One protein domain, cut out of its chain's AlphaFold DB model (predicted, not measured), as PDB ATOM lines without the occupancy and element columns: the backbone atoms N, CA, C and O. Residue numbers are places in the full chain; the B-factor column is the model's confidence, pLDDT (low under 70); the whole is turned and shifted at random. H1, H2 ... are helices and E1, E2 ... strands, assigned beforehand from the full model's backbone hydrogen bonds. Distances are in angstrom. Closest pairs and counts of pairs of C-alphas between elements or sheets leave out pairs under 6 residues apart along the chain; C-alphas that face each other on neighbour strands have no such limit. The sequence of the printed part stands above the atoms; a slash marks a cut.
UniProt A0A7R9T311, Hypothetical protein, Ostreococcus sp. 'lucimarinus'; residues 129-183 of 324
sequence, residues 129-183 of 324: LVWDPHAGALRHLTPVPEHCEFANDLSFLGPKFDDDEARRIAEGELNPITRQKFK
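AT A GLANCE: This is residues 129 to 183 of the 324 residues of the protein "Hypothetical protein" of Ostreococcus sp. 'lucimarinus' (UniProt A0A7R9T311). This part has little regular structure: a small hairpin of two strands, E1 and E2, has one short helix, H1, next to it, a wide loop whose residues 145 to 153 stick out at one end, and a tail, residues 171 to 183, at the other. The 55 printed residues hold E1, E2 and H1 in that order, the strands antiparallel; the class is mixed, with only 16 residues in named elements. The whole is loose, radius of gyration of the C-alphas 13.1 A, spanning 44 by 24 by 13 A.

HOW THE PARTS SIT: Start at E1, residues 129 to 132, and E2, residues 137 to 140, an antiparallel hairpin at 135 degrees; N 130 and O 139 are 2.8 A apart, within hydrogen-bond range. Then find H1, residues 163 to 170, with every O i to N i+4 pair within hydrogen-bond range. Its closest C-alphas to E2 are Asp 163 and Ala 137, 5.1 A; to E1, Ala 166 and Trp 131, 6.9 A.

IN THESE COORDINATES: Find C-alpha 129 at (-17.176, -28.432, -42.810), where E1 begins, 9.5 A long; E2 measures 9.9 A. H1 runs 10.2 A to C-alpha 170 at (-15.229, -18.287, -35.464).

THE WHOLE: The C-alphas farthest apart, His 147 and Lys 183, are 44.6 A apart. The E2 to H1 link is long, 22 residues; the printed part has no cut, and no printed residue is under 70 in pLDDT.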
ATOM      1  N   LEU A 129     -18.176 -29.482 -42.697       95.50
ATOM      2  CA  LEU A 129     -17.176 -28.432 -42.810       95.50
ATOM      3  C   LEU A 129     -17.049 -27.689 -41.471       95.50
ATOM      4  O   LEU A 129     -18.030 -27.177 -40.932       95.50
ATOM      5  N   VAL A 130     -15.831 -27.623 -40.945       95.81
ATOM      6  CA  VAL A 130     -15.485 -27.010 -39.660       95.81
ATOM      7  C   VAL A 130     -14.338 -26.014 -39.827       95.81
ATOM      8  O   VAL A 130     -13.562 -26.083 -40.780       95.81
ATOM      9  N   TRP A 131     -14.230 -25.066 -38.897       96.75
ATOM     10  CA  TRP A 131     -13.081 -24.164 -38.818       96.75
ATOM     11  C   TRP A 131     -11.943 -24.832 -38.044       96.75
ATOM     12  O   TRP A 131     -12.114 -25.164 -36.870       96.75
ATOM     13  N   ASP A 132     -10.788 -25.000 -38.688       96.38
ATOM     14  CA  ASP A 132      -9.559 -25.477 -38.054       96.38
ATOM     15  C   ASP A 132      -8.705 -24.264 -37.625       96.38
ATOM     16  O   ASP A 132      -8.125 -23.594 -38.485       96.38
ATOM     17  N   PRO A 133      -8.598 -23.956 -36.316       95.75
ATOM     18  CA  PRO A 133      -7.848 -22.797 -35.839       95.75
ATOM     19  C   PRO A 133      -6.328 -22.956 -35.974       95.75
ATOM     20  O   PRO A 133      -5.622 -21.951 -35.964       95.75
ATOM     21  N   HIS A 134      -5.813 -24.185 -36.095       95.62
ATOM     22  CA  HIS A 134      -4.380 -24.431 -36.275       95.62
ATOM     23  C   HIS A 134      -3.967 -24.217 -37.726       95.62
ATOM     24  O   HIS A 134      -2.924 -23.622 -37.994       95.62
ATOM     25  N   ALA A 135      -4.794 -24.683 -38.662       95.44
ATOM     26  CA  ALA A 135      -4.580 -24.440 -40.082       95.44
ATOM     27  C   ALA A 135      -5.023 -23.044 -40.531       95.44
ATOM     28  O   ALA A 135      -4.580 -22.585 -41.581       95.44
ATOM     29  N   GLY A 136      -5.906 -22.396 -39.766       95.75
ATOM     30  CA  GLY A 136      -6.529 -21.136 -40.150       95.75
ATOM     31  C   GLY A 136      -7.382 -21.276 -41.409       95.75
ATOM     32  O   GLY A 136      -7.346 -20.381 -42.248       95.75
ATOM     33  N   ALA A 137      -8.094 -22.396 -41.565       96.62
ATOM     34  CA  ALA A 137      -8.864 -22.685 -42.772       96.62
ATOM     35  C   ALA A 137     -10.132 -23.506 -42.501       96.62
ATOM     36  O   ALA A 137     -10.200 -24.285 -41.544       96.62
ATOM     37  N   LEU A 138     -11.122 -23.385 -43.391       95.75
ATOM     38  CA  LEU A 138     -12.262 -24.304 -43.424       95.75
ATOM     39  C   LEU A 138     -11.839 -25.676 -43.965       95.75
ATOM     40  O   LEU A 138     -11.334 -25.799 -45.084       95.75
ATOM     41  N   ARG A 139     -12.089 -26.727 -43.182       95.44
ATOM     42  CA  ARG A 139     -11.732 -28.115 -43.503       95.44
ATOM     43  C   ARG A 139     -12.863 -29.068 -43.150       95.44
ATOM     44  O   ARG A 139     -13.689 -28.769 -42.298       95.44
ATOM     45  N   HIS A 140     -12.912 -30.220 -43.807       96.06
ATOM     46  CA  HIS A 140     -13.834 -31.280 -43.403       96.06
ATOM     47  C   HIS A 140     -13.369 -31.907 -42.087       96.06
ATOM     48  O   HIS A 140     -12.169 -32.105 -41.899       96.06
ATOM     49  N   LEU A 141     -14.320 -32.234 -41.205       95.81
ATOM     50  CA  LEU A 141     -14.060 -32.854 -39.901       95.81
ATOM     51  C   LEU A 141     -13.201 -34.122 -40.022       95.81
ATOM     52  O   LEU A 141     -12.258 -34.315 -39.262       95.81
ATOM     53  N   THR A 142     -13.507 -34.954 -41.016       94.88
ATOM     54  CA  THR A 142     -12.626 -36.019 -41.497       94.88
ATOM     55  C   THR A 142     -12.511 -35.928 -43.020       94.88
ATOM     56  O   THR A 142     -13.462 -35.461 -43.663       94.88
ATOM     57  N   PRO A 143     -11.384 -36.347 -43.628       93.50
ATOM     58  CA  PRO A 143     -11.218 -36.318 -45.078       93.50
ATOM     59  C   PRO A 143     -12.363 -37.037 -45.796       93.50
ATOM     60  O   PRO A 143     -12.731 -38.154 -45.433       93.50
ATOM     61  N   VAL A 144     -12.937 -36.383 -46.806       93.19
ATOM     62  CA  VAL A 144     -13.974 -36.987 -47.647       93.19
ATOM     63  C   VAL A 144     -13.316 -38.042 -48.547       93.19
ATOM     64  O   VAL A 144     -12.305 -37.724 -49.175       93.19
ATOM     65  N   PRO A 145     -13.859 -39.269 -48.645       90.25
ATOM     66  CA  PRO A 145     -13.332 -40.284 -49.553       90.25
ATOM     67  C   PRO A 145     -13.345 -39.808 -51.013       90.25
ATOM     68  O   PRO A 145     -14.355 -39.277 -51.483       90.25
ATOM     69  N   GLU A 146     -12.254 -40.049 -51.747       83.25
ATOM     70  CA  GLU A 146     -12.107 -39.622 -53.151       83.25
ATOM     71  C   GLU A 146     -13.191 -40.211 -54.069       83.25
ATOM     72  O   GLU A 146     -13.625 -39.571 -55.025       83.25
ATOM     73  N   HIS A 147     -13.663 -41.419 -53.756       84.38
ATOM     74  CA  HIS A 147     -14.656 -42.158 -54.538       84.38
ATOM     75  C   HIS A 147     -16.017 -42.240 -53.835       84.38
ATOM     76  O   HIS A 147     -16.615 -43.311 -53.738       84.38
ATOM     77  N   CYS A 148     -16.521 -41.119 -53.315       84.19
ATOM     78  CA  CYS A 148     -17.861 -41.077 -52.731       84.19
ATOM     79  C   CYS A 148     -18.962 -40.839 -53.785       84.19
ATOM     80  O   CYS A 148     -18.768 -40.126 -54.769       84.19
ATOM     81  N   GLU A 149     -20.153 -41.397 -53.541       84.06
ATOM     82  CA  GLU A 149     -21.347 -41.284 -54.408       84.06
ATOM     83  C   GLU A 149     -21.722 -39.822 -54.723       84.06
ATOM     84  O   GLU A 149     -22.238 -39.515 -55.796       84.06
ATOM     85  N   PHE A 150     -21.413 -38.903 -53.804       89.75
ATOM     86  CA  PHE A 150     -21.763 -37.485 -53.890       89.75
ATOM     87  C   PHE A 150     -20.588 -36.577 -54.274       89.75
ATOM     88  O   PHE A 150     -20.668 -35.371 -54.066       89.75
ATOM     89  N   ALA A 151     -19.507 -37.115 -54.850       84.12
ATOM     90  CA  ALA A 151     -18.312 -36.332 -55.190       84.12
ATOM     91  C   ALA A 151     -18.602 -35.099 -56.075       84.12
ATOM     92  O   ALA A 151     -17.886 -34.102 -56.005       84.12
ATOM     93  N   ASN A 152     -19.673 -35.145 -56.875       85.12
ATOM     94  CA  ASN A 152     -20.090 -34.039 -57.741       85.12
ATOM     95  C   ASN A 152     -20.737 -32.864 -56.985       85.12
ATOM     96  O   ASN A 152     -20.714 -31.743 -57.486       85.12
ATOM     97  N   ASP A 153     -21.334 -33.106 -55.815       89.12
ATOM     98  CA  ASP A 153     -22.006 -32.081 -55.015       89.12
ATOM     99  C   ASP A 153     -21.863 -32.370 -53.515       89.12
ATOM    100  O   ASP A 153     -22.589 -33.178 -52.936       89.12
ATOM    101  N   LEU A 154     -20.933 -31.652 -52.880       91.81
ATOM    102  CA  LEU A 154     -20.668 -31.702 -51.439       91.81
ATOM    103  C   LEU A 154     -21.244 -30.493 -50.688       91.81
ATOM    104  O   LEU A 154     -20.907 -30.273 -49.525       91.81
ATOM    105  N   SER A 155     -22.110 -29.695 -51.323       91.75
ATOM    106  CA  SER A 155     -22.660 -28.469 -50.721       91.75
ATOM    107  C   SER A 155     -23.432 -28.727 -49.421       91.75
ATOM    108  O   SER A 155     -23.431 -27.894 -48.514       91.75
ATOM    109  N   PHE A 156     -24.024 -29.916 -49.292       94.38
ATOM    110  CA  PHE A 156     -24.759 -30.353 -48.107       94.38
ATOM    111  C   PHE A 156     -23.870 -30.563 -46.865       94.38
ATOM    112  O   PHE A 156     -24.387 -30.569 -45.752       94.38
ATOM    113  N   LEU A 157     -22.544 -30.696 -47.022       95.75
ATOM    114  CA  LEU A 157     -21.595 -30.782 -45.899       95.75
ATOM    115  C   LEU A 157     -21.315 -29.424 -45.241       95.75
ATOM    116  O   LEU A 157     -20.694 -29.366 -44.178       95.75
ATOM    117  N   GLY A 158     -21.760 -28.338 -45.868       92.44
ATOM    118  CA  GLY A 158     -21.583 -26.975 -45.394       92.44
ATOM    119  C   GLY A 158     -21.035 -26.056 -46.489       92.44
ATOM    120  O   GLY A 158     -20.262 -26.491 -47.346       92.44
ATOM    121  N   PRO A 159     -21.409 -24.766 -46.475       90.75
ATOM    122  CA  PRO A 159     -20.937 -23.815 -47.467       90.75
ATOM    123  C   PRO A 159     -19.444 -23.550 -47.277       90.75
ATOM    124  O   PRO A 159     -19.008 -23.187 -46.185       90.75
ATOM    125  N   LYS A 160     -18.671 -23.656 -48.359       90.25
ATOM    126  CA  LYS A 160     -17.282 -23.196 -48.389       90.25
ATOM    127  C   LYS A 160     -17.244 -21.716 -48.753       90.25
ATOM    128  O   LYS A 160     -17.892 -21.286 -49.705       90.25
ATOM    129  N   PHE A 161     -16.495 -20.943 -47.985       92.69
ATOM    130  CA  PHE A 161     -16.285 -19.515 -48.193       92.69
ATOM    131  C   PHE A 161     -14.869 -19.149 -47.738       92.69
ATOM    132  O   PHE A 161     -14.083 -20.036 -47.412       92.69
ATOM    133  N   ASP A 162     -14.533 -17.865 -47.802       95.56
ATOM    134  CA  ASP A 162     -13.177 -17.384 -47.566       95.56
ATOM    135  C   ASP A 162     -12.702 -17.628 -46.122       95.56
ATOM    136  O   ASP A 162     -13.472 -17.476 -45.166       95.56
ATOM    137  N   ASP A 163     -11.427 -17.991 -45.969       96.12
ATOM    138  CA  ASP A 163     -10.846 -18.348 -44.673       96.12
ATOM    139  C   ASP A 163     -10.777 -17.141 -43.719       96.12
ATOM    140  O   ASP A 163     -10.984 -17.309 -42.515       96.12
ATOM    141  N   ASP A 164     -10.591 -15.910 -44.216       95.94
ATOM    142  CA  ASP A 164     -10.649 -14.717 -43.361       95.94
ATOM    143  C   ASP A 164     -12.069 -14.457 -42.857       95.94
ATOM    144  O   ASP A 164     -12.275 -14.041 -41.712       95.94
ATOM    145  N   GLU A 165     -13.075 -14.698 -43.693       95.75
ATOM    146  CA  GLU A 165     -14.466 -14.599 -43.268       95.75
ATOM    147  C   GLU A 165     -14.800 -15.681 -42.231       95.75
ATOM    148  O   GLU A 165     -15.413 -15.376 -41.203       95.75
ATOM    149  N   ALA A 166     -14.351 -16.919 -42.451       96.62
ATOM    150  CA  ALA A 166     -14.524 -18.032 -41.519       96.62
ATOM    151  C   ALA A 166     -13.862 -17.771 -40.170       96.62
ATOM    152  O   ALA A 166     -14.519 -17.918 -39.137       96.62
ATOM    153  N   ARG A 167     -12.624 -17.272 -40.176       97.12
ATOM    154  CA  ARG A 167     -11.919 -16.835 -38.971       97.12
ATOM    155  C   ARG A 167     -12.729 -15.806 -38.191       97.12
ATOM    156  O   ARG A 167     -12.953 -15.971 -36.996       97.12
ATOM    157  N   ARG A 168     -13.229 -14.768 -38.864       96.44
ATOM    158  CA  ARG A 168     -13.989 -13.683 -38.221       96.44
ATOM    159  C   ARG A 168     -15.347 -14.139 -37.686       96.44
ATOM    160  O   ARG A 168     -15.846 -13.559 -36.724       96.44
ATOM    161  N   ILE A 169     -15.958 -15.163 -38.282       96.75
ATOM    162  CA  ILE A 169     -17.145 -15.818 -37.715       96.75
ATOM    163  C   ILE A 169     -16.761 -16.637 -36.480       96.75
ATOM    164  O   ILE A 169     -17.417 -16.509 -35.449       96.75
ATOM    165  N   ALA A 170     -15.695 -17.438 -36.559       96.06
ATOM    166  CA  ALA A 170     -15.229 -18.287 -35.464       96.06
ATOM    167  C   ALA A 170     -14.786 -17.476 -34.230       96.06
ATOM    168  O   ALA A 170     -15.078 -17.856 -33.099       96.06
ATOM    169  N   GLU A 171     -14.153 -16.321 -34.443       95.06
ATOM    170  CA  GLU A 171     -13.776 -15.355 -33.399       95.06
ATOM    171  C   GLU A 171     -14.980 -14.559 -32.853       95.06
ATOM    172  O   GLU A 171     -14.852 -13.804 -31.888       95.06
ATOM    173  N   GLY A 172     -16.168 -14.715 -33.450       94.81
ATOM    174  CA  GLY A 172     -17.391 -14.029 -33.037       94.81
ATOM    175  C   GLY A 172     -17.460 -12.555 -33.446       94.81
ATOM    176  O   GLY A 172     -18.300 -11.816 -32.932       94.81
ATOM    177  N   GLU A 173     -16.616 -12.100 -34.374       95.19
ATOM    178  CA  GLU A 173     -16.702 -10.741 -34.921       95.19
ATOM    179  C   GLU A 173     -17.900 -10.572 -35.864       95.19
ATOM    180  O   GLU A 173     -18.517  -9.500 -35.917       95.19
ATOM    181  N   LEU A 174     -18.190 -11.615 -36.646       96.12
ATOM    182  CA  LEU A 174     -19.263 -11.661 -37.634       96.12
ATOM    183  C   LEU A 174     -20.395 -12.581 -37.178       96.12
ATOM    184  O   LEU A 174     -20.179 -13.641 -36.601       96.12
ATOM    185  N   ASN A 175     -21.626 -12.190 -37.498       94.75
ATOM    186  CA  ASN A 175     -22.787 -13.052 -37.347       94.75
ATOM    187  C   ASN A 175     -22.735 -14.182 -38.402       94.75
ATOM    188  O   ASN A 175     -22.624 -13.875 -39.592       94.75
ATOM    189  N   PRO A 176     -22.868 -15.463 -38.009       92.44
ATOM    190  CA  PRO A 176     -22.728 -16.602 -38.924       92.44
ATOM    191  C   PRO A 176     -23.820 -16.671 -40.002       92.44
ATOM    192  O   PRO A 176     -23.591 -17.222 -41.077       92.44
ATOM    193  N   ILE A 177     -24.994 -16.090 -39.735       91.62
ATOM    194  CA  ILE A 177     -26.129 -16.065 -40.664       91.62
ATOM    195  C   ILE A 177     -26.031 -14.842 -41.579       91.62
ATOM    196  O   ILE A 177     -26.072 -14.974 -42.796       91.62
ATOM    197  N   THR A 178     -25.900 -13.637 -41.012       93.75
ATOM    198  CA  THR A 178     -25.969 -12.394 -41.806       93.75
ATOM    199  C   THR A 178     -24.635 -11.952 -42.397       93.75
ATOM    200  O   THR A 178     -24.624 -11.042 -43.223       93.75
ATOM    201  N   ARG A 179     -23.514 -12.537 -41.955       92.75
ATOM    202  CA  ARG A 179     -22.137 -12.156 -42.329       92.75
ATOM    203  C   ARG A 179     -21.787 -10.693 -42.023       92.75
ATOM    204  O   ARG A 179     -20.846 -10.123 -42.568       92.75
ATOM    205  N   GLN A 180     -22.532 -10.066 -41.112       94.75
ATOM    206  CA  GLN A 180     -22.323  -8.683 -40.675       94.75
ATOM    207  C   GLN A 180     -21.758  -8.631 -39.258       94.75
ATOM    208  O   GLN A 180     -22.008  -9.519 -38.443       94.75
ATOM    209  N   LYS A 181     -21.029  -7.555 -38.940       94.94
ATOM    210  CA  LYS A 181     -20.533  -7.314 -37.579       94.94
ATOM    211  C   LYS A 181     -21.695  -7.134 -36.603       94.94
ATOM    212  O   LYS A 181     -22.685  -6.470 -36.926       94.94
ATOM    213  N   PHE A 182     -21.553  -7.663 -35.391       89.38
ATOM    214  CA  PHE A 182     -22.527  -7.414 -34.331       89.38
ATOM    215  C   PHE A 182     -22.596  -5.916 -34.004       89.38
ATOM    216  O   PHE A 182     -21.577  -5.248 -33.820       89.38
ATOM    217  N   LYS A 183     -23.816  -5.372 -33.925       86.50
ATOM    218  CA  LYS A 183     -24.027  -3.990 -33.482       86.50
ATOM    219  C   LYS A 183     -23.736  -3.914 -31.987       86.50
ATOM    220  O   LYS A 183     -24.527  -4.385 -31.177       86.50
TER     221      LYS A 183